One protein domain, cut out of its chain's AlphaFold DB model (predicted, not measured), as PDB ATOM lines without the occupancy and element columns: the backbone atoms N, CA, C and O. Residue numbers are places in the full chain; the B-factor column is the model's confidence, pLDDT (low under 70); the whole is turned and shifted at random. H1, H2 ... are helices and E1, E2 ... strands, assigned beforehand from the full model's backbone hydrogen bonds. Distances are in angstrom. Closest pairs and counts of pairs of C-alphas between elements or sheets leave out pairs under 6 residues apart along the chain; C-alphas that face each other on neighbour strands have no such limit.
ATOM      1  N   THR A   4      86.841 -24.063  -7.193       94.94
ATOM      2  CA  THR A   4      86.844 -25.499  -6.903       94.94
ATOM      3  C   THR A   4      86.098 -26.246  -7.996       94.94
ATOM      4  O   THR A   4      84.877 -26.159  -8.085       94.94
ATOM      5  N   ILE A   5      86.815 -27.022  -8.801       95.44
ATOM      6  CA  ILE A   5      86.220 -27.901  -9.809       95.44
ATOM      7  C   ILE A   5      85.979 -29.269  -9.167       95.44
ATOM      8  O   ILE A   5      86.913 -29.884  -8.643       95.44
ATOM      9  N   THR A   6      84.737 -29.739  -9.211       95.44
ATOM     10  CA  THR A   6      84.326 -31.078  -8.777       95.44
ATOM     11  C   THR A   6      83.808 -31.841  -9.989       95.44
ATOM     12  O   THR A   6      82.913 -31.351 -10.666       95.44
ATOM     13  N   ALA A   7      84.371 -33.015 -10.254       95.56
ATOM     14  CA  ALA A   7      83.952 -33.918 -11.317       95.56
ATOM     15  C   ALA A   7      83.465 -35.237 -10.712       95.56
ATOM     16  O   ALA A   7      84.135 -35.793  -9.837       95.56
ATOM     17  N   ILE A   8      82.308 -35.717 -11.158       94.81
ATOM     18  CA  ILE A   8      81.681 -36.958 -10.699       94.81
ATOM     19  C   ILE A   8      81.481 -37.868 -11.909       94.81
ATOM     20  O   ILE A   8      80.934 -37.450 -12.929       94.81
ATOM     21  N   ARG A   9      81.916 -39.123 -11.805       93.69
ATOM     22  CA  ARG A   9      81.666 -40.142 -12.827       93.69
ATOM     23  C   ARG A   9      81.421 -41.480 -12.158       93.69
ATOM     24  O   ARG A   9      82.327 -42.041 -11.555       93.69
ATOM     25  N   GLN A  10      80.207 -42.002 -12.320       88.69
ATOM     26  CA  GLN A  10      79.769 -43.256 -11.701       88.69
ATOM     27  C   GLN A  10      79.948 -43.206 -10.172       88.69
ATOM     28  O   GLN A  10      79.117 -42.600  -9.504       88.69
ATOM     29  N   ASP A  11      81.031 -43.779  -9.644       90.44
ATOM     30  CA  ASP A  11      81.368 -43.808  -8.212       90.44
ATOM     31  C   ASP A  11      82.614 -42.963  -7.872       90.44
ATOM     32  O   ASP A  11      82.962 -42.749  -6.711       90.44
ATOM     33  N   GLU A  12      83.294 -42.430  -8.887       93.69
ATOM     34  CA  GLU A  12      84.511 -41.653  -8.714       93.69
ATOM     35  C   GLU A  12      84.205 -40.162  -8.591       93.69
ATOM     36  O   GLU A  12      83.456 -39.574  -9.377       93.69
ATOM     37  N   LYS A  13      84.845 -39.526  -7.607       94.06
ATOM     38  CA  LYS A  13      84.779 -38.083  -7.395       94.06
ATOM     39  C   LYS A  13      86.176 -37.489  -7.389       94.06
ATOM     40  O   LYS A  13      86.958 -37.722  -6.469       94.06
ATOM     41  N   MET A  14      86.457 -36.644  -8.373       94.12
ATOM     42  CA  MET A  14      87.674 -35.844  -8.417       94.12
ATOM     43  C   MET A  14      87.385 -34.397  -8.029       94.12
ATOM     44  O   MET A  14      86.382 -33.805  -8.423       94.12
ATOM     45  N   ARG A  15      88.294 -33.799  -7.257       94.25
ATOM     46  CA  ARG A  15      88.242 -32.380  -6.900       94.25
ATOM     47  C   ARG A  15      89.593 -31.731  -7.148       94.25
ATOM     48  O   ARG A  15      90.633 -32.305  -6.837       94.25
ATOM     49  N   CYS A  16      89.581 -30.509  -7.663       93.50
ATOM     50  CA  CYS A  16      90.772 -29.672  -7.719       93.50
ATOM     51  C   CYS A  16      90.433 -28.198  -7.491       93.50
ATOM     52  O   CYS A  16      89.310 -27.771  -7.747       93.50
ATOM     53  N   VAL A  17      91.410 -27.436  -7.004       94.12
ATOM     54  CA  VAL A  17      91.276 -26.000  -6.739       94.12
ATOM     55  C   VAL A  17      92.246 -25.234  -7.639       94.12
ATOM     56  O   VAL A  17      93.380 -25.679  -7.857       94.12
ATOM     57  N   ARG A  18      91.784 -24.122  -8.216       93.62
ATOM     58  CA  ARG A  18      92.554 -23.262  -9.123       93.62
ATOM     59  C   ARG A  18      92.306 -21.795  -8.835       93.62
ATOM     60  O   ARG A  18      91.168 -21.360  -8.849       93.62
ATOM     61  N   ASP A  19      93.368 -21.012  -8.715       91.62
ATOM     62  CA  ASP A  19      93.276 -19.569  -8.441       91.62
ATOM     63  C   ASP A  19      92.926 -18.707  -9.667       91.62
ATOM     64  O   ASP A  19      92.989 -17.479  -9.609       91.62
ATOM     65  N   SER A  20      92.551 -19.344 -10.783       89.75
ATOM     66  CA  SER A  20      92.231 -18.704 -12.060       89.75
ATOM     67  C   SER A  20      90.973 -19.311 -12.683       89.75
ATOM     68  O   SER A  20      90.888 -20.529 -12.864       89.75
ATOM     69  N   ALA A  21      90.028 -18.444 -13.069       88.81
ATOM     70  CA  ALA A  21      88.763 -18.827 -13.697       88.81
ATOM     71  C   ALA A  21      88.973 -19.485 -15.068       88.81
ATOM     72  O   ALA A  21      88.342 -20.490 -15.380       88.81
ATOM     73  N   LEU A  22      89.915 -18.961 -15.860       91.25
ATOM     74  CA  LEU A  22      90.281 -19.513 -17.167       91.25
ATOM     75  C   LEU A  22      90.850 -20.928 -17.041       91.25
ATOM     76  O   LEU A  22      90.461 -21.829 -17.781       91.25
ATOM     77  N   ILE A  23      91.747 -21.143 -16.074       93.00
ATOM     78  CA  ILE A  23      92.342 -22.467 -15.841       93.00
ATOM     79  C   ILE A  23      91.284 -23.442 -15.312       93.00
ATOM     80  O   ILE A  23      91.266 -24.608 -15.711       93.00
ATOM     81  N   ALA A  24      90.390 -22.977 -14.436       93.56
ATOM     82  CA  ALA A  24      89.270 -23.774 -13.950       93.56
ATOM     83  C   ALA A  24      88.333 -24.199 -15.090       93.56
ATOM     84  O   ALA A  24      87.995 -25.378 -15.185       93.56
ATOM     85  N   LEU A  25      87.988 -23.275 -15.990       94.12
ATOM     86  CA  LEU A  25      87.168 -23.536 -17.172       94.12
ATOM     87  C   LEU A  25      87.823 -24.547 -18.117       94.12
ATOM     88  O   LEU A  25      87.181 -25.517 -18.516       94.12
ATOM     89  N   ALA A  26      89.105 -24.357 -18.439       95.50
ATOM     90  CA  ALA A  26      89.839 -25.274 -19.307       95.50
ATOM     91  C   ALA A  26      89.848 -26.697 -18.734       95.50
ATOM     92  O   ALA A  26      89.580 -27.665 -19.443       95.50
ATOM     93  N   LYS A  27      90.086 -26.828 -17.425       94.88
ATOM     94  CA  LYS A  27      90.049 -28.127 -16.753       94.88
ATOM     95  C   LYS A  27      88.645 -28.736 -16.729       94.88
ATOM     96  O   LYS A  27      88.511 -29.935 -16.959       94.88
ATOM     97  N   ALA A  28      87.615 -27.929 -16.488       94.56
ATOM     98  CA  ALA A  28      86.235 -28.393 -16.519       94.56
ATOM     99  C   ALA A  28      85.843 -28.930 -17.907       94.56
ATOM    100  O   ALA A  28      85.243 -29.995 -17.992       94.56
ATOM    101  N   ARG A  29      86.271 -28.266 -18.990       94.62
ATOM    102  CA  ARG A  29      86.052 -28.720 -20.375       94.62
ATOM    103  C   ARG A  29      86.715 -30.057 -20.688       94.62
ATOM    104  O   ARG A  29      86.120 -30.873 -21.387       94.62
ATOM    105  N   ILE A  30      87.929 -30.281 -20.186       94.81
ATOM    106  CA  ILE A  30      88.638 -31.556 -20.368       94.81
ATOM    107  C   ILE A  30      87.846 -32.683 -19.705       94.81
ATOM    108  O   ILE A  30      87.524 -33.671 -20.355       94.81
ATOM    109  N   TRP A  31      87.455 -32.496 -18.446       94.75
ATOM    110  CA  TRP A  31      86.666 -33.485 -17.714       94.75
ATOM    111  C   TRP A  31      85.281 -33.726 -18.330       94.75
ATOM    112  O   TRP A  31      84.884 -34.875 -18.490       94.75
ATOM    113  N   GLU A  32      84.577 -32.680 -18.761       93.81
ATOM    114  CA  GLU A  32      83.305 -32.810 -19.487       93.81
ATOM    115  C   GLU A  32      83.480 -33.621 -20.785       93.81
ATOM    116  O   GLU A  32      82.691 -34.518 -21.073       93.81
ATOM    117  N   SER A  33      84.562 -33.372 -21.534       93.31
ATOM    118  CA  SER A  33      84.885 -34.108 -22.767       93.31
ATOM    119  C   SER A  33      85.248 -35.573 -22.509       93.31
ATOM    120  O   SER A  33      85.001 -36.438 -23.345       93.31
ATOM    121  N   GLU A  34      85.810 -35.864 -21.338       91.94
ATOM    122  CA  GLU A  34      86.073 -37.221 -20.851       91.94
ATOM    123  C   GLU A  34      84.810 -37.912 -20.291       91.94
ATOM    124  O   GLU A  34      84.871 -39.068 -19.864       91.94
ATOM    125  N   GLY A  35      83.657 -37.233 -20.306       92.88
ATOM    126  CA  GLY A  35      82.375 -37.774 -19.859       92.88
ATOM    127  C   GLY A  35      82.155 -37.701 -18.349       92.88
ATOM    128  O   GLY A  35      81.383 -38.493 -17.806       92.88
ATOM    129  N   TRP A  36      82.842 -36.791 -17.660       95.88
ATOM    130  CA  TRP A  36      82.578 -36.494 -16.256       95.88
ATOM    131  C   TRP A  36      81.479 -35.440 -16.123       95.88
ATOM    132  O   TRP A  36      81.420 -34.490 -16.903       95.88
ATOM    133  N   ASP A  37      80.652 -35.570 -15.087       94.06
ATOM    134  CA  ASP A  37      79.726 -34.519 -14.671       94.06
ATOM    135  C   ASP A  37      80.496 -33.481 -13.852       94.06
ATOM    136  O   ASP A  37      81.053 -33.805 -12.799       94.06
ATOM    137  N   VAL A  38      80.610 -32.256 -14.368       95.56
ATOM    138  CA  VAL A  38      81.494 -31.231 -13.802       95.56
ATOM    139  C   VAL A  38      80.709 -30.054 -13.246       95.56
ATOM    140  O   VAL A  38      79.908 -29.425 -13.934       95.56
ATOM    141  N   VAL A  39      81.043 -29.683 -12.013       95.19
ATOM    142  CA  VAL A  39      80.531 -28.498 -11.326       95.19
ATOM    143  C   VAL A  39      81.703 -27.665 -10.819       95.19
ATOM    144  O   VAL A  39      82.573 -28.162 -10.096       95.19
ATOM    145  N   VAL A  40      81.724 -26.379 -11.165       94.94
ATOM    146  CA  VAL A  40      82.729 -25.427 -10.677       94.94
ATOM    147  C   VAL A  40      82.099 -24.511  -9.641       94.94
ATOM    148  O   VAL A  40      81.153 -23.801  -9.949       94.94
ATOM    149  N   ALA A  41      82.624 -24.489  -8.424       94.38
ATOM    150  CA  ALA A  41      82.228 -23.529  -7.400       94.38
ATOM    151  C   ALA A  41      83.208 -22.349  -7.375       94.38
ATOM    152  O   ALA A  41      84.421 -22.554  -7.266       94.38
ATOM    153  N   GLY A  42      82.680 -21.132  -7.490       89.38
ATOM    154  CA  GLY A  42      83.405 -19.894  -7.220       89.38
ATOM    155  C   GLY A  42      83.376 -19.526  -5.735       89.38
ATOM    156  O   GLY A  42      82.672 -20.143  -4.936       89.38
ATOM    157  N   GLU A  43      84.135 -18.495  -5.376       81.06
ATOM    158  CA  GLU A  43      84.263 -17.995  -4.001       81.06
ATOM    159  C   GLU A  43      82.931 -17.507  -3.414       81.06
ATOM    160  O   GLU A  43      82.629 -17.774  -2.254       81.06
ATOM    161  N   ASP A  44      82.080 -16.910  -4.250       82.00
ATOM    162  CA  ASP A  44      80.761 -16.384  -3.869       82.00
ATOM    163  C   ASP A  44      79.744 -17.481  -3.489       82.00
ATOM    164  O   ASP A  44      78.547 -17.218  -3.361       82.00
ATOM    165  N   GLY A  45      80.177 -18.745  -3.426       81.62
ATOM    166  CA  GLY A  45      79.307 -19.913  -3.287       81.62
ATOM    167  C   GLY A  45      78.496 -20.221  -4.549       81.62
ATOM    168  O   GLY A  45      77.704 -21.162  -4.557       81.62
ATOM    169  N   ARG A  46      78.698 -19.455  -5.629       87.75
ATOM    170  CA  ARG A  46      78.061 -19.695  -6.924       87.75
ATOM    171  C   ARG A  46      78.651 -20.933  -7.573       87.75
ATOM    172  O   ARG A  46      79.863 -21.036  -7.755       87.75
ATOM    173  N   THR A  47      77.781 -21.847  -7.959       92.12
ATOM    174  CA  THR A  47      78.126 -22.986  -8.797       92.12
ATOM    175  C   THR A  47      77.838 -22.676 -10.254       92.12
ATOM    176  O   THR A  47      76.809 -22.104 -10.604       92.12
ATOM    177  N   PHE A  48      78.777 -23.073 -11.098       90.62
ATOM    178  CA  PHE A  48      78.761 -22.881 -12.528       90.62
ATOM    179  C   PHE A  48      78.872 -24.243 -13.203       90.62
ATOM    180  O   PHE A  48      79.759 -25.040 -12.876       90.62
ATOM    181  N   GLY A  49      78.000 -24.487 -14.177       91.75
ATOM    182  CA  GLY A  49      78.284 -25.472 -15.218       91.75
ATOM    183  C   GLY A  49      79.353 -24.941 -16.178       91.75
ATOM    184  O   GLY A  49      79.630 -23.740 -16.218       91.75
ATOM    185  N   THR A  50      79.924 -25.817 -17.000       91.62
ATOM    186  CA  THR A  50      81.007 -25.479 -17.937       91.62
ATOM    187  C   THR A  50      80.642 -24.317 -18.866       91.62
ATOM    188  O   THR A  50      81.410 -23.369 -19.010       91.62
ATOM    189  N   ALA A  51      79.434 -24.335 -19.440       90.19
ATOM    190  CA  ALA A  51      78.930 -23.266 -20.307       90.19
ATOM    191  C   ALA A  51      78.643 -21.952 -19.555       90.19
ATOM    192  O   ALA A  51      78.838 -20.865 -20.090       90.19
ATOM    193  N   GLN A  52      78.197 -22.037 -18.300       91.50
ATOM    194  CA  GLN A  52      77.925 -20.854 -17.485       91.50
ATOM    195  C   GLN A  52      79.226 -20.164 -17.065       91.50
ATOM    196  O   GLN A  52      79.306 -18.936 -17.066       91.50
ATOM    197  N   LEU A  53      80.252 -20.951 -16.732       90.31
ATOM    198  CA  LEU A  53      81.577 -20.430 -16.429       90.31
ATOM    199  C   LEU A  53      82.226 -19.802 -17.668       90.31
ATOM    200  O   LEU A  53      82.863 -18.763 -17.544       90.31
ATOM    201  N   ASP A  54      82.027 -20.383 -18.851       91.81
ATOM    202  CA  ASP A  54      82.478 -19.808 -20.124       91.81
ATOM    203  C   ASP A  54      81.879 -18.414 -20.368       91.81
ATOM    204  O   ASP A  54      82.613 -17.447 -20.573       91.81
ATOM    205  N   ALA A  55      80.558 -18.276 -20.218       91.00
ATOM    206  CA  ALA A  55      79.883 -16.982 -20.317       91.00
ATOM    207  C   ALA A  55      80.377 -15.980 -19.255       91.00
ATOM    208  O   ALA A  55      80.574 -14.802 -19.551       91.00
ATOM    209  N   HIS A  56      80.618 -16.448 -18.027       88.31
ATOM    210  CA  HIS A  56      81.159 -15.631 -16.941       88.31
ATOM    211  C   HIS A  56      82.564 -15.107 -17.269       88.31
ATOM    212  O   HIS A  56      82.830 -13.918 -17.121       88.31
ATOM    213  N   VAL A  57      83.449 -15.965 -17.782       87.88
ATOM    214  CA  VAL A  57      84.795 -15.576 -18.230       87.88
ATOM    215  C   VAL A  57      84.738 -14.610 -19.420       87.88
ATOM    216  O   VAL A  57      85.485 -13.630 -19.449       87.88
ATOM    217  N   ALA A  58      83.840 -14.837 -20.382       87.94
ATOM    218  CA  ALA A  58      83.653 -13.942 -21.525       87.94
ATOM    219  C   ALA A  58      83.170 -12.540 -21.106       87.94
ATOM    220  O   ALA A  58      83.570 -11.539 -21.712       87.94
ATOM    221  N   ALA A  59      82.358 -12.454 -20.047       84.31
ATOM    222  CA  ALA A  59      81.919 -11.183 -19.486       84.31
ATOM    223  C   ALA A  59      83.095 -10.369 -18.920       84.31
ATOM    224  O   ALA A  59      83.199  -9.187 -19.237       84.31
ATOM    225  N   TYR A  60      84.030 -10.985 -18.182       72.44
ATOM    226  CA  TYR A  60      85.232 -10.279 -17.700       72.44
ATOM    227  C   TYR A  60      86.074  -9.716 -18.840       72.44
ATOM    228  O   TYR A  60      86.425  -8.543 -18.815       72.44
ATOM    229  N   ARG A  61      86.291 -10.505 -19.900       68.31
ATOM    230  CA  ARG A  61      87.031 -10.041 -21.082       68.31
ATOM    231  C   ARG A  61      86.388  -8.819 -21.746       68.31
ATOM    232  O   ARG A  61      87.079  -8.029 -22.378       68.31
ATOM    233  N   SER A  62      85.069  -8.686 -21.632       66.50
ATOM    234  CA  SER A  62      84.328  -7.546 -22.180       66.50
ATOM    235  C   SER A  62      84.405  -6.312 -21.277       66.50
ATOM    236  O   SER A  62      84.360  -5.195 -21.784       66.50
ATOM    237  N   LEU A  63      84.553  -6.497 -19.960       57.78
ATOM    238  CA  LEU A  63      84.758  -5.411 -18.994       57.78
ATOM    239  C   LEU A  63      86.193  -4.855 -19.058       57.78
ATOM    240  O   LEU A  63      86.374  -3.642 -18.996       57.78
ATOM    241  N   ASP A  64      87.188  -5.714 -19.297       52.78
ATOM    242  CA  ASP A  64      88.591  -5.307 -19.498       52.78
ATOM    243  C   ASP A  64      88.808  -4.491 -20.792       52.78
ATOM    244  O   ASP A  64      89.837  -3.843 -20.960       52.78
ATOM    245  N   GLY A  65      87.842  -4.500 -21.718       49.03
ATOM    246  CA  GLY A  65      87.900  -3.731 -22.965       49.03
ATOM    247  C   GLY A  65      87.547  -2.246 -22.829       49.03
ATOM    248  O   GLY A  65      87.678  -1.517 -23.810       49.03
TER     249      GLY A  65
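This is residues 4 to 65 of the 107 residues of an uncharacterized protein of Rhodopseudomonas palustris (strain DX-1) (UniProt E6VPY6). A small three-stranded antiparallel sheet has one helix, H1, packed lengthwise on one face, and a second helix, H2, starts beside H1 near strand E3 and runs away from the sheet as an arm. The arm makes the long axis of the domain, and its residues 59 to 65 stick out free. The printed part has 62 residues, with two named helices and three named strands in the order E1, E2, H1, E3, H2; the sheet's order is E2, E1, E3, and the class is mixed, helices and strands. The whole is compact, with a radius of gyration of the C-alphas of 11.7 A, yet elongated, spanning 43 by 22 by 15 A.

E1 is residues 4 to 9, beginning at C-alpha 4 (86.844, -25.499, -6.903). E2 is residues 12 to 18, 20.1 A long from first to last C-alpha. H1 is residues 21 to 33, 18.2 A long, with C-alpha 21 at (88.763, -18.827, -13.697). E3 is residues 37 to 41. H2 is residues 50 to 63, 20.4 A long, ending at C-alpha 63 (84.758, -5.411, -18.994).

E1 and E2 form a hairpin, antiparallel at 163 degrees, with N 5 and O 16 within hydrogen-bond range at 2.8 A. E1, the inner strand, is also antiparallel to E3, at 164 degrees, with N 6 and O 39 at 2.8 A. E2, H1 and E3 make a split strand-helix-strand unit, two strands running the same way with E1 between them in the sheet, and its crossover is right-handed. H1 is on one face of the sheet, two layers in all, at a height over the sheet of 8.7 A. It runs along the strands, at 0 degrees to E1 on the local plane; it lies over E1 and only just over E3, on which 3 of its C-alphas fall. The closest C-alphas of H1 and E3 are those of Ala 28 and Val 38, 6.2 A apart. H1 and H2 touch, closest at the C-alphas of Ala 28 and Thr 50, 6.2 A apart, with a shallow tilt of 27 degrees, opposite ways. H2 only grazes the sheet, with its residues 50 to 53. Residues 40 to 41 of E3 also pair, antiparallel, with residues 47 to 48. In H1 and H2 every O i to N i+4 pair is within hydrogen-bond range.

The two C-alphas farthest apart are those of Asp 11 and Gly 65, at 43.2 A. The printed part has no cut. The links E1 to E2, E2 to H1 and H1 to E3 are tight, and E3 to H2 is short. The mean pLDDT of the printed part is 89.0, and residues 61 to 65 are under 70.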